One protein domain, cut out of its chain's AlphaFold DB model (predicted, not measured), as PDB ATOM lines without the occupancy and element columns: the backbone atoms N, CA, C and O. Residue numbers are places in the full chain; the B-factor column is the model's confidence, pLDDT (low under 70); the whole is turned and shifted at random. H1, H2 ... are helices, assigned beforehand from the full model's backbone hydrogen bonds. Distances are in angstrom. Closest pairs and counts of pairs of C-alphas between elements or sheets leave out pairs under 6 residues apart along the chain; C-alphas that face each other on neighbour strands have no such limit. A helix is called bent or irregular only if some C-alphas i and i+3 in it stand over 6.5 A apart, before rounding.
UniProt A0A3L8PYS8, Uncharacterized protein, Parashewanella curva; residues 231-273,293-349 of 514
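This is residues 231 to 273 and 293 to 349 of the 514 residues of an uncharacterized protein of Parashewanella curva (UniProt A0A3L8PYS8). What shape do these atoms make? Two long, nearly straight helices, H1 and H2, run lengthwise beside each other in opposite ways with open space between them, somewhat nearer at the cut than at the other end. H2, the longer one, makes the length of the rod. What is printed? There are 100 residues with two named helices, H1 then H2, and no named strand; the class is all helix. How spread out is it? It is extended, with a radius of gyration of the C-alphas of 24.8 A, and spans 83 by 30 by 13 A.

Where is H1? It holds residues 231 to 273, from C-alpha 231 at (271.892, 221.933, 249.760) to C-alpha 273, 62.7 A away. Where is H2? It holds residues 293 to 349 and ends at C-alpha 349, at (277.876, 250.497, 241.715), 83.2 A from C-alpha 293.

Do the helices meet? H1 and H2 are apart, with no C-alpha of the one within 8 A of the other. Residues 231 to 273 and residues 293 to 349 stand free. What do their backbones show? In H1 and H2 every O i to N i+4 pair is within hydrogen-bond range, and neither helix is bent.

How large is it? The two C-alphas farthest apart, those of His 273 and Leu 349, are 83.3 A apart; those of Leu 231 and Leu 349, the first and last printed, are 30.3 A apart. Where is the cut? Residues 274 to 292, the link across the cut from H1 to H2, are not printed, and C-alphas 273 and 293 are 15.7 A apart. Where is confidence low? The mean pLDDT of the printed part is 74.2, and it is under 70 at residues 231 to 247, 269 to 273, 293 to 295 and 347.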
ATOM      1  N   LEU A 231     271.018 221.451 248.690       53.03
ATOM      2  CA  LEU A 231     271.892 221.933 249.760       53.03
ATOM      3  C   LEU A 231     271.839 221.005 250.975       53.03
ATOM      4  O   LEU A 231     272.868 220.668 251.549       53.03
ATOM      5  N   THR A 232     270.645 220.562 251.349       52.72
ATOM      6  CA  THR A 232     270.489 219.666 252.492       52.72
ATOM      7  C   THR A 232     271.027 218.275 252.188       52.72
ATOM      8  O   THR A 232     271.716 217.712 253.025       52.72
ATOM      9  N   GLN A 233     270.805 217.747 250.983       54.16
ATOM     10  CA  GLN A 233     271.407 216.483 250.550       54.16
ATOM     11  C   GLN A 233     272.938 216.556 250.574       54.16
ATOM     12  O   GLN A 233     273.599 215.608 250.992       54.16
ATOM     13  N   HIS A 234     273.509 217.695 250.173       52.59
ATOM     14  CA  HIS A 234     274.945 217.922 250.259       52.59
ATOM     15  C   HIS A 234     275.439 217.950 251.713       52.59
ATOM     16  O   HIS A 234     276.433 217.298 252.033       52.59
ATOM     17  N   LEU A 235     274.732 218.653 252.601       49.47
ATOM     18  CA  LEU A 235     275.067 218.718 254.025       49.47
ATOM     19  C   LEU A 235     274.915 217.353 254.714       49.47
ATOM     20  O   LEU A 235     275.802 216.952 255.459       49.47
ATOM     21  N   GLU A 236     273.853 216.600 254.430       53.25
ATOM     22  CA  GLU A 236     273.658 215.239 254.940       53.25
ATOM     23  C   GLU A 236     274.765 214.298 254.454       53.25
ATOM     24  O   GLU A 236     275.333 213.557 255.255       53.25
ATOM     25  N   ALA A 237     275.141 214.368 253.173       53.22
ATOM     26  CA  ALA A 237     276.247 213.580 252.633       53.22
ATOM     27  C   ALA A 237     277.584 213.926 253.311       53.22
ATOM     28  O   ALA A 237     278.357 213.024 253.643       53.22
ATOM     29  N   GLN A 238     277.844 215.211 253.577       55.56
ATOM     30  CA  GLN A 238     279.020 215.637 254.339       55.56
ATOM     31  C   GLN A 238     278.983 215.135 255.785       55.56
ATOM     32  O   GLN A 238     279.994 214.641 256.278       55.56
ATOM     33  N   VAL A 239     277.831 215.201 256.460       56.38
ATOM     34  CA  VAL A 239     277.666 214.698 257.833       56.38
ATOM     35  C   VAL A 239     277.890 213.188 257.894       56.38
ATOM     36  O   VAL A 239     278.603 212.720 258.778       56.38
ATOM     37  N   VAL A 240     277.347 212.421 256.945       57.75
ATOM     38  CA  VAL A 240     277.576 210.970 256.850       57.75
ATOM     39  C   VAL A 240     279.052 210.668 256.584       57.75
ATOM     40  O   VAL A 240     279.619 209.783 257.225       57.75
ATOM     41  N   SER A 241     279.699 211.426 255.694       58.69
ATOM     42  CA  SER A 241     281.131 211.290 255.405       58.69
ATOM     43  C   SER A 241     281.994 211.567 256.642       58.69
ATOM     44  O   SER A 241     282.840 210.745 257.000       58.69
ATOM     45  N   LEU A 242     281.721 212.662 257.357       56.88
ATOM     46  CA  LEU A 242     282.380 213.005 258.619       56.88
ATOM     47  C   LEU A 242     282.137 211.937 259.688       56.88
ATOM     48  O   LEU A 242     283.067 211.544 260.388       56.88
ATOM     49  N   HIS A 243     280.913 211.420 259.800       61.75
ATOM     50  CA  HIS A 243     280.591 210.366 260.756       61.75
ATOM     51  C   HIS A 243     281.354 209.071 260.450       61.75
ATOM     52  O   HIS A 243     281.875 208.431 261.363       61.75
ATOM     53  N   HIS A 244     281.479 208.712 259.171       61.91
ATOM     54  CA  HIS A 244     282.262 207.560 258.740       61.91
ATOM     55  C   HIS A 244     283.756 207.737 259.045       61.91
ATOM     56  O   HIS A 244     284.376 206.836 259.611       61.91
ATOM     57  N   GLN A 245     284.319 208.918 258.770       64.50
ATOM     58  CA  GLN A 245     285.699 209.244 259.142       64.50
ATOM     59  C   GLN A 245     285.910 209.132 260.656       64.50
ATOM     60  O   GLN A 245     286.886 208.536 261.107       64.50
ATOM     61  N   LEU A 246     284.976 209.646 261.456       64.88
ATOM     62  CA  LEU A 246     285.067 209.623 262.914       64.88
ATOM     63  C   LEU A 246     284.986 208.190 263.466       64.88
ATOM     64  O   LEU A 246     285.747 207.835 264.368       64.88
ATOM     65  N   GLN A 247     284.142 207.333 262.884       65.75
ATOM     66  CA  GLN A 247     284.114 205.900 263.200       65.75
ATOM     67  C   GLN A 247     285.426 205.199 262.831       65.75
ATOM     68  O   GLN A 247     285.932 204.394 263.615       65.75
ATOM     69  N   GLN A 248     286.012 205.528 261.678       70.19
ATOM     70  CA  GLN A 248     287.298 204.975 261.256       70.19
ATOM     71  C   GLN A 248     288.431 205.403 262.203       70.19
ATOM     72  O   GLN A 248     289.241 204.574 262.615       70.19
ATOM     73  N   TYR A 249     288.442 206.667 262.634       70.19
ATOM     74  CA  TYR A 249     289.365 207.151 263.662       70.19
ATOM     75  C   TYR A 249     289.181 206.415 264.991       70.19
ATOM     76  O   TYR A 249     290.161 205.967 265.581       70.19
ATOM     77  N   GLN A 250     287.941 206.218 265.447       70.00
ATOM     78  CA  GLN A 250     287.671 205.458 266.672       70.00
ATOM     79  C   GLN A 250     288.141 204.002 266.576       70.00
ATOM     80  O   GLN A 250     288.685 203.470 267.547       70.00
ATOM     81  N   PHE A 251     287.959 203.359 265.421       76.56
ATOM     82  CA  PHE A 251     288.469 202.014 265.173       76.56
ATOM     83  C   PHE A 251     290.001 201.976 265.251       76.56
ATOM     84  O   PHE A 251     290.560 201.154 265.977       76.56
ATOM     85  N   ASN A 252     290.675 202.927 264.599       72.19
ATOM     86  CA  ASN A 252     292.134 203.040 264.622       72.19
ATOM     87  C   ASN A 252     292.673 203.302 266.035       72.19
ATOM     88  O   ASN A 252     293.653 202.680 266.444       72.19
ATOM     89  N   CYS A 253     292.015 204.159 266.822       73.81
ATOM     90  CA  CYS A 253     292.387 204.394 268.217       73.81
ATOM     91  C   CYS A 253     292.271 203.117 269.062       73.81
ATOM     92  O   CYS A 253     293.179 202.820 269.836       73.81
ATOM     93  N   LYS A 254     291.199 202.332 268.894       74.50
ATOM     94  CA  LYS A 254     291.039 201.047 269.597       74.50
ATOM     95  C   LYS A 254     292.098 200.027 269.180       74.50
ATOM     96  O   LYS A 254     292.634 199.338 270.044       74.50
ATOM     97  N   ALA A 255     292.432 199.956 267.890       73.56
ATOM     98  CA  ALA A 255     293.492 199.084 267.388       73.56
ATOM     99  C   ALA A 255     294.864 199.467 267.975       73.56
ATOM    100  O   ALA A 255     295.561 198.613 268.520       73.56
ATOM    101  N   LEU A 256     295.202 200.761 267.975       74.75
ATOM    102  CA  LEU A 256     296.432 201.280 268.585       74.75
ATOM    103  C   LEU A 256     296.481 201.050 270.099       74.75
ATOM    104  O   LEU A 256     297.552 200.799 270.655       74.75
ATOM    105  N   GLN A 257     295.340 201.130 270.781       77.62
ATOM    106  CA  GLN A 257     295.253 200.859 272.212       77.62
ATOM    107  C   GLN A 257     295.449 199.367 272.515       77.62
ATOM    108  O   GLN A 257     296.176 199.029 273.448       77.62
ATOM    109  N   ALA A 258     294.866 198.477 271.705       75.00
ATOM    110  CA  ALA A 258     295.073 197.035 271.812       75.00
ATOM    111  C   ALA A 258     296.537 196.652 271.542       75.00
ATOM    112  O   ALA A 258     297.120 195.856 272.279       75.00
ATOM    113  N   GLU A 259     297.166 197.266 270.540       79.62
ATOM    114  CA  GLU A 259     298.574 197.023 270.234       79.62
ATOM    115  C   GLU A 259     299.508 197.556 271.325       79.62
ATOM    116  O   GLU A 259     300.418 196.844 271.750       79.62
ATOM    117  N   ASN A 260     299.238 198.747 271.870       81.88
ATOM    118  CA  ASN A 260     299.955 199.246 273.044       81.88
ATOM    119  C   ASN A 260     299.813 198.301 274.239       81.88
ATOM    120  O   ASN A 260     300.796 198.037 274.928       81.88
ATOM    121  N   HIS A 261     298.616 197.760 274.476       79.25
ATOM    122  CA  HIS A 261     298.412 196.798 275.552       79.25
ATOM    123  C   HIS A 261     299.231 195.521 275.323       79.25
ATOM    124  O   HIS A 261     299.914 195.070 276.245       79.25
ATOM    125  N   ARG A 262     299.237 194.980 274.099       86.31
ATOM    126  CA  ARG A 262     300.035 193.804 273.723       86.31
ATOM    127  C   ARG A 262     301.533 194.046 273.911       86.31
ATOM    128  O   ARG A 262     302.235 193.203 274.474       86.31
ATOM    129  N   LEU A 263     302.030 195.199 273.464       77.75
ATOM    130  CA  LEU A 263     303.431 195.590 273.631       77.75
ATOM    131  C   LEU A 263     303.790 195.714 275.111       77.75
ATOM    132  O   LEU A 263     304.825 195.207 275.533       77.75
ATOM    133  N   ASN A 264     302.914 196.313 275.916       81.00
ATOM    134  CA  ASN A 264     303.136 196.479 277.347       81.00
ATOM    135  C   ASN A 264     303.112 195.136 278.102       81.00
ATOM    136  O   ASN A 264     303.924 194.920 279.001       81.00
ATOM    137  N   GLU A 265     302.242 194.197 277.718       75.12
ATOM    138  CA  GLU A 265     302.269 192.831 278.258       75.12
ATOM    139  C   GLU A 265     303.526 192.069 277.856       75.12
ATOM    140  O   GLU A 265     304.119 191.398 278.696       75.12
ATOM    141  N   THR A 266     303.978 192.226 276.611       76.50
ATOM    142  CA  THR A 266     305.236 191.635 276.134       76.50
ATOM    143  C   THR A 266     306.431 192.197 276.910       76.50
ATOM    144  O   THR A 266     307.346 191.470 277.288       76.50
ATOM    145  N   LEU A 267     306.411 193.493 277.213       73.38
ATOM    146  CA  LEU A 267     307.470 194.158 277.968       73.38
ATOM    147  C   LEU A 267     307.451 193.736 279.446       73.38
ATOM    148  O   LEU A 267     308.501 193.458 280.030       73.38
ATOM    149  N   LYS A 268     306.257 193.590 280.038       71.00
ATOM    150  CA  LYS A 268     306.089 193.010 281.376       71.00
ATOM    151  C   LYS A 268     306.557 191.558 281.426       71.00
ATOM    152  O   LYS A 268     307.334 191.238 282.319       71.00
ATOM    153  N   SER A 269     306.164 190.699 280.486       65.12
ATOM    154  CA  SER A 269     306.567 189.285 280.473       65.12
ATOM    155  C   SER A 269     308.082 189.119 280.304       65.12
ATOM    156  O   SER A 269     308.697 188.341 281.035       65.12
ATOM    157  N   GLN A 270     308.718 189.941 279.463       65.00
ATOM    158  CA  GLN A 270     310.179 190.001 279.351       65.00
ATOM    159  C   GLN A 270     310.856 190.498 280.640       65.00
ATOM    160  O   GLN A 270     311.899 189.972 281.035       65.00
ATOM    161  N   SER A 271     310.265 191.472 281.341       57.66
ATOM    162  CA  SER A 271     310.784 191.946 282.633       57.66
ATOM    163  C   SER A 271     310.654 190.896 283.748       57.66
ATOM    164  O   SER A 271     311.553 190.766 284.583       57.66
ATOM    165  N   SER A 272     309.591 190.085 283.722       47.75
ATOM    166  CA  SER A 272     309.355 188.981 284.657       47.75
ATOM    167  C   SER A 272     310.329 187.820 284.435       47.75
ATOM    168  O   SER A 272     310.832 187.253 285.402       47.75
ATOM    169  N   HIS A 273     310.668 187.502 283.179       48.28
ATOM    170  CA  HIS A 273     311.683 186.490 282.852       48.28
ATOM    171  C   HIS A 273     313.110 186.908 283.234       48.28
ATOM    172  O   HIS A 273     313.935 186.050 283.543       48.28
ATOM    173  N   LEU A 293     325.860 189.747 274.517       61.00
ATOM    174  CA  LEU A 293     324.833 190.544 275.198       61.00
ATOM    175  C   LEU A 293     325.159 192.039 275.181       61.00
ATOM    176  O   LEU A 293     324.257 192.848 274.986       61.00
ATOM    177  N   GLU A 294     326.425 192.415 275.354       62.59
ATOM    178  CA  GLU A 294     326.875 193.804 275.232       62.59
ATOM    179  C   GLU A 294     326.731 194.323 273.801       62.59
ATOM    180  O   GLU A 294     326.265 195.449 273.616       62.59
ATOM    181  N   ASP A 295     327.043 193.506 272.794       67.75
ATOM    182  CA  ASP A 295     326.863 193.851 271.382       67.75
ATOM    183  C   ASP A 295     325.381 194.002 271.014       67.75
ATOM    184  O   ASP A 295     324.999 194.938 270.306       67.75
ATOM    185  N   GLU A 296     324.514 193.143 271.546       71.38
ATOM    186  CA  GLU A 296     323.067 193.215 271.331       71.38
ATOM    187  C   GLU A 296     322.439 194.404 272.080       71.38
ATOM    188  O   GLU A 296     321.561 195.086 271.549       71.38
ATOM    189  N   LEU A 297     322.948 194.742 273.269       72.62
ATOM    190  CA  LEU A 297     322.535 195.922 274.031       72.62
ATOM    191  C   LEU A 297     323.011 197.217 273.362       72.62
ATOM    192  O   LEU A 297     322.266 198.198 273.322       72.62
ATOM    193  N   LYS A 298     324.201 197.206 272.751       74.44
ATOM    194  CA  LYS A 298     324.662 198.271 271.852       74.44
ATOM    195  C   LYS A 298     323.759 198.386 270.634       74.44
ATOM    196  O   LYS A 298     323.314 199.489 270.327       74.44
ATOM    197  N   SER A 299     323.443 197.278 269.968       78.75
ATOM    198  CA  SER A 299     322.574 197.259 268.786       78.75
ATOM    199  C   SER A 299     321.192 197.839 269.099       78.75
ATOM    200  O   SER A 299     320.758 198.802 268.464       78.75
ATOM    201  N   LEU A 300     320.557 197.365 270.175       71.81
ATOM    202  CA  LEU A 300     319.271 197.869 270.652       71.81
ATOM    203  C   LEU A 300     319.350 199.330 271.094       71.81
ATOM    204  O   LEU A 300     318.451 200.102 270.779       71.81
ATOM    205  N   SER A 301     320.425 199.751 271.763       79.75
ATOM    206  CA  SER A 301     320.633 201.163 272.103       79.75
ATOM    207  C   SER A 301     320.751 202.033 270.849       79.75
ATOM    208  O   SER A 301     320.248 203.157 270.827       79.75
ATOM    209  N   THR A 302     321.389 201.523 269.797       80.56
ATOM    210  CA  THR A 302     321.540 202.226 268.518       80.56
ATOM    211  C   THR A 302     320.192 202.332 267.808       80.56
ATOM    212  O   THR A 302     319.819 203.404 267.333       80.56
ATOM    213  N   GLN A 303     319.407 201.254 267.821       80.94
ATOM    214  CA  GLN A 303     318.068 201.210 267.241       80.94
ATOM    215  C   GLN A 303     317.080 202.111 267.998       80.94
ATOM    216  O   GLN A 303     316.281 202.808 267.379       80.94
ATOM    217  N   ASN A 304     317.180 202.185 269.326       80.62
ATOM    218  CA  ASN A 304     316.359 203.078 270.145       80.62
ATOM    219  C   ASN A 304     316.710 204.552 269.891       80.62
ATOM    220  O   ASN A 304     315.825 205.396 269.768       80.62
ATOM    221  N   ASN A 305     317.999 204.864 269.718       79.75
ATOM    222  CA  ASN A 305     318.433 206.198 269.302       79.75
ATOM    223  C   ASN A 305     317.931 206.549 267.893       79.75
ATOM    224  O   ASN A 305     317.500 207.681 267.659       79.75
ATOM    225  N   HIS A 306     317.916 205.585 266.970       82.62
ATOM    226  CA  HIS A 306     317.354 205.773 265.635       82.62
ATOM    227  C   HIS A 306     315.844 206.050 265.685       82.62
ATOM    228  O   HIS A 306     315.389 207.053 265.140       82.62
ATOM    229  N   LEU A 307     315.082 205.246 266.433       83.62
ATOM    230  CA  LEU A 307     313.641 205.439 266.625       83.62
ATOM    231  C   LEU A 307     313.319 206.767 267.314       83.62
ATOM    232  O   LEU A 307     312.386 207.457 266.917       83.62
ATOM    233  N   LYS A 308     314.119 207.179 268.301       87.75
ATOM    234  CA  LYS A 308     313.975 208.483 268.959       87.75
ATOM    235  C   LYS A 308     314.202 209.643 267.987       87.75
ATOM    236  O   LYS A 308     313.529 210.669 268.082       87.75
ATOM    237  N   THR A 309     315.119 209.470 267.037       84.75
ATOM    238  CA  THR A 309     315.394 210.456 265.984       84.75
ATOM    239  C   THR A 309     314.246 210.521 264.973       84.75
ATOM    240  O   THR A 309     313.787 211.613 264.644       84.75
ATOM    241  N   GLU A 310     313.722 209.371 264.543       84.31
ATOM    242  CA  GLU A 310     312.536 209.267 263.676       84.31
ATOM    243  C   GLU A 310     311.291 209.880 264.332       84.31
ATOM    244  O   GLU A 310     310.584 210.668 263.707       84.31
ATOM    245  N   LEU A 311     311.062 209.616 265.619       83.06
ATOM    246  CA  LEU A 311     309.937 210.180 266.367       83.06
ATOM    247  C   LEU A 311     310.065 211.706 266.500       83.06
ATOM    248  O   LEU A 311     309.085 212.431 266.327       83.06
ATOM    249  N   GLY A 312     311.284 212.213 266.711       86.06
ATOM    250  CA  GLY A 312     311.572 213.648 266.655       86.06
ATOM    251  C   GLY A 312     311.310 214.263 265.273       86.06
ATOM    252  O   GLY A 312     310.786 215.374 265.189       86.06
ATOM    253  N   ARG A 313     311.624 213.541 264.189       89.62
ATOM    254  CA  ARG A 313     311.348 213.970 262.808       89.62
ATOM    255  C   ARG A 313     309.848 214.026 262.521       89.62
ATOM    256  O   ARG A 313     309.373 215.021 261.982       89.62
ATOM    257  N   LEU A 314     309.101 212.996 262.916       83.06
ATOM    258  CA  LEU A 314     307.648 212.942 262.745       83.06
ATOM    259  C   LEU A 314     306.943 214.055 263.519       83.06
ATOM    260  O   LEU A 314     306.043 214.691 262.976       83.06
ATOM    261  N   LYS A 315     307.396 214.349 264.743       87.56
ATOM    262  CA  LYS A 315     306.848 215.454 265.533       87.56
ATOM    263  C   LYS A 315     307.047 216.810 264.844       87.56
ATOM    264  O   LYS A 315     306.090 217.564 264.725       87.56
ATOM    265  N   LYS A 316     308.244 217.076 264.310       88.19
ATOM    266  CA  LYS A 316     308.512 218.303 263.535       88.19
ATOM    267  C   LYS A 316     307.652 218.407 262.274       88.19
ATOM    268  O   LYS A 316     307.175 219.489 261.957       88.19
ATOM    269  N   ASN A 317     307.440 217.298 261.566       85.75
ATOM    270  CA  ASN A 317     306.562 217.285 260.392       85.75
ATOM    271  C   ASN A 317     305.106 217.598 260.757       85.75
ATOM    272  O   ASN A 317     304.416 218.253 259.981       85.75
ATOM    273  N   LEU A 318     304.641 217.127 261.917       84.50
ATOM    274  CA  LEU A 318     303.290 217.391 262.399       84.50
ATOM    275  C   LEU A 318     303.122 218.866 262.783       84.50
ATOM    276  O   LEU A 318     302.209 219.505 262.275       84.50
ATOM    277  N   GLU A 319     304.065 219.429 263.545       87.69
ATOM    278  CA  GLU A 319     304.096 220.866 263.874       87.69
ATOM    279  C   GLU A 319     304.125 221.738 262.601       87.69
ATOM    280  O   GLU A 319     303.410 222.731 262.495       87.69
ATOM    281  N   GLN A 320     304.896 221.342 261.579       87.50
ATOM    282  CA  GLN A 320     304.928 222.052 260.296       87.50
ATOM    283  C   GLN A 320     303.590 221.975 259.544       87.50
ATOM    284  O   GLN A 320     303.201 222.933 258.877       87.50
ATOM    285  N   LYS A 321     302.886 220.841 259.628       83.19
ATOM    286  CA  LYS A 321     301.577 220.667 258.989       83.19
ATOM    287  C   LYS A 321     300.479 221.449 259.694       83.19
ATOM    288  O   LYS A 321     299.615 221.971 258.999       83.19
ATOM    289  N   GLU A 322     300.530 221.560 261.018       84.06
ATOM    290  CA  GLU A 322     299.623 222.415 261.790       84.06
ATOM    291  C   GLU A 322     299.790 223.890 261.392       84.06
ATOM    292  O   GLU A 322     298.804 224.533 261.041       84.06
ATOM    293  N   LEU A 323     301.033 224.378 261.291       86.69
ATOM    294  CA  LEU A 323     301.338 225.728 260.790       86.69
ATOM    295  C   LEU A 323     300.845 225.969 259.350       86.69
ATOM    296  O   LEU A 323     300.337 227.040 259.029       86.69
ATOM    297  N   GLU A 324     300.982 224.980 258.458       85.38
ATOM    298  CA  GLU A 324     300.472 225.083 257.082       85.38
ATOM    299  C   GLU A 324     298.934 225.145 257.040       85.38
ATOM    300  O   GLU A 324     298.359 225.758 256.138       85.38
ATOM    301  N   LEU A 325     298.266 224.487 257.990       81.44
ATOM    302  CA  LEU A 325     296.810 224.453 258.081       81.44
ATOM    303  C   LEU A 325     296.264 225.786 258.599       81.44
ATOM    304  O   LEU A 325     295.343 226.329 257.995       81.44
ATOM    305  N   GLU A 326     296.907 226.351 259.621       85.12
ATOM    306  CA  GLU A 326     296.594 227.678 260.162       85.12
ATOM    307  C   GLU A 326     296.737 228.767 259.082       85.12
ATOM    308  O   GLU A 326     295.808 229.537 258.840       85.12
ATOM    309  N   GLY A 327     297.826 228.748 258.300       85.06
ATOM    310  CA  GLY A 327     297.999 229.686 257.183       85.06
ATOM    311  C   GLY A 327     296.954 229.535 256.063       85.06
ATOM    312  O   GLY A 327     296.609 230.505 255.384       85.06
ATOM    313  N   LYS A 328     296.409 228.328 255.854       82.62
ATOM    314  CA  LYS A 328     295.304 228.113 254.901       82.62
ATOM    315  C   LYS A 328     293.974 228.627 255.442       82.62
ATOM    316  O   LYS A 328     293.187 229.151 254.654       82.62
ATOM    317  N   GLU A 329     293.722 228.503 256.742       80.19
ATOM    318  CA  GLU A 329     292.534 229.078 257.380       80.19
ATOM    319  C   GLU A 329     292.534 230.607 257.281       80.19
ATOM    320  O   GLU A 329     291.520 231.186 256.880       80.19
ATOM    321  N   GLU A 330     293.680 231.253 257.514       86.62
ATOM    322  CA  GLU A 330     293.838 232.699 257.315       86.62
ATOM    323  C   GLU A 330     293.537 233.114 255.866       86.62
ATOM    324  O   GLU A 330     292.779 234.060 255.631       86.62
ATOM    325  N   LEU A 331     294.051 232.370 254.877       86.12
ATOM    326  CA  LEU A 331     293.799 232.647 253.458       86.12
ATOM    327  C   LEU A 331     292.313 232.499 253.089       86.12
ATOM    328  O   LEU A 331     291.773 233.297 252.317       86.12
ATOM    329  N   VAL A 332     291.634 231.483 253.631       80.19
ATOM    330  CA  VAL A 332     290.190 231.285 253.433       80.19
ATOM    331  C   VAL A 332     289.403 232.438 254.052       80.19
ATOM    332  O   VAL A 332     288.472 232.955 253.424       80.19
ATOM    333  N   GLN A 333     289.795 232.886 255.244       80.56
ATOM    334  CA  GLN A 333     289.173 234.023 255.911       80.56
ATOM    335  C   GLN A 333     289.381 235.323 255.116       80.56
ATOM    336  O   GLN A 333     288.429 236.085 254.927       80.56
ATOM    337  N   GLU A 334     290.580 235.549 254.571       86.25
ATOM    338  CA  GLU A 334     290.885 236.701 253.717       86.25
ATOM    339  C   GLU A 334     290.065 236.681 252.416       86.25
ATOM    340  O   GLU A 334     289.478 237.697 252.027       86.25
ATOM    341  N   MET A 335     289.966 235.525 251.748       79.06
ATOM    342  CA  MET A 335     289.134 235.373 250.550       79.06
ATOM    343  C   MET A 335     287.657 235.629 250.840       79.06
ATOM    344  O   MET A 335     286.992 236.302 250.051       79.06
ATOM    345  N   SER A 336     287.146 235.132 251.967       80.06
ATOM    346  CA  SER A 336     285.763 235.374 252.382       80.06
ATOM    347  C   SER A 336     285.494 236.873 252.545       80.06
ATOM    348  O   SER A 336     284.549 237.397 251.954       80.06
ATOM    349  N   GLN A 337     286.390 237.598 253.226       82.12
ATOM    350  CA  GLN A 337     286.282 239.050 253.386       82.12
ATOM    351  C   GLN A 337     286.369 239.802 252.051       82.12
ATOM    352  O   GLN A 337     285.598 240.736 251.818       82.12
ATOM    353  N   LYS A 338     287.280 239.402 251.150       83.19
ATOM    354  CA  LYS A 338     287.388 239.978 249.797       83.19
ATOM    355  C   LYS A 338     286.111 239.763 248.988       83.19
ATOM    356  O   LYS A 338     285.645 240.698 248.343       83.19
ATOM    357  N   MET A 339     285.523 238.570 249.057       79.94
ATOM    358  CA  MET A 339     284.275 238.259 248.363       79.94
ATOM    359  C   MET A 339     283.123 239.131 248.871       79.94
ATOM    360  O   MET A 339     282.384 239.695 248.064       79.94
ATOM    361  N   THR A 340     283.005 239.313 250.190       76.19
ATOM    362  CA  THR A 340     281.997 240.206 250.778       76.19
ATOM    363  C   THR A 340     282.186 241.653 250.321       76.19
ATOM    364  O   THR A 340     281.205 242.299 249.961       76.19
ATOM    365  N   ARG A 341     283.429 242.157 250.263       82.06
ATOM    366  CA  ARG A 341     283.711 243.512 249.749       82.06
ATOM    367  C   ARG A 341     283.317 243.668 248.282       82.06
ATOM    368  O   ARG A 341     282.596 244.594 247.958       82.06
ATOM    369  N   ILE A 342     283.693 242.724 247.418       77.94
ATOM    370  CA  ILE A 342     283.329 242.766 245.989       77.94
ATOM    371  C   ILE A 342     281.806 242.749 245.803       77.94
ATOM    372  O   ILE A 342     281.270 243.449 244.945       77.94
ATOM    373  N   GLN A 343     281.091 241.951 246.599       70.38
ATOM    374  CA  GLN A 343     279.629 241.939 246.570       70.38
ATOM    375  C   GLN A 343     279.047 243.289 246.998       70.38
ATOM    376  O   GLN A 343     278.140 243.788 246.331       70.38
ATOM    377  N   GLN A 344     279.591 243.896 248.055       74.88
ATOM    378  CA  GLN A 344     279.200 245.224 248.526       74.88
ATOM    379  C   GLN A 344     279.430 246.293 247.443       74.88
ATOM    380  O   GLN A 344     278.500 247.023 247.100       74.88
ATOM    381  N   ASP A 345     280.623 246.321 246.848       77.50
ATOM    382  CA  ASP A 345     281.021 247.295 245.827       77.50
ATOM    383  C   ASP A 345     280.146 247.174 244.566       77.50
ATOM    384  O   ASP A 345     279.716 248.174 243.989       77.50
ATOM    385  N   ASN A 346     279.813 245.946 244.150       71.00
ATOM    386  CA  ASN A 346     278.920 245.710 243.014       71.00
ATOM    387  C   ASN A 346     277.492 246.203 243.283       71.00
ATOM    388  O   ASN A 346     276.850 246.744 242.380       71.00
ATOM    389  N   ILE A 347     276.989 246.029 244.510       69.75
ATOM    390  CA  ILE A 347     275.678 246.552 244.914       69.75
ATOM    391  C   ILE A 347     275.697 248.081 244.888       69.75
ATOM    392  O   ILE A 347     274.764 248.692 244.363       69.75
ATOM    393  N   GLU A 348     276.753 248.704 245.407       71.75
ATOM    394  CA  GLU A 348     276.893 250.159 245.428       71.75
ATOM    395  C   GLU A 348     276.974 250.735 244.006       71.75
ATOM    396  O   GLU A 348     276.224 251.653 243.666       71.75
ATOM    397  N   LEU A 349     277.767 250.115 243.125       73.62
ATOM    398  CA  LEU A 349     277.876 250.497 241.715       73.62
ATOM    399  C   LEU A 349     276.535 250.371 240.977       73.62
ATOM    400  O   LEU A 349     276.141 251.273 240.234       73.62
TER     401      LEU A 349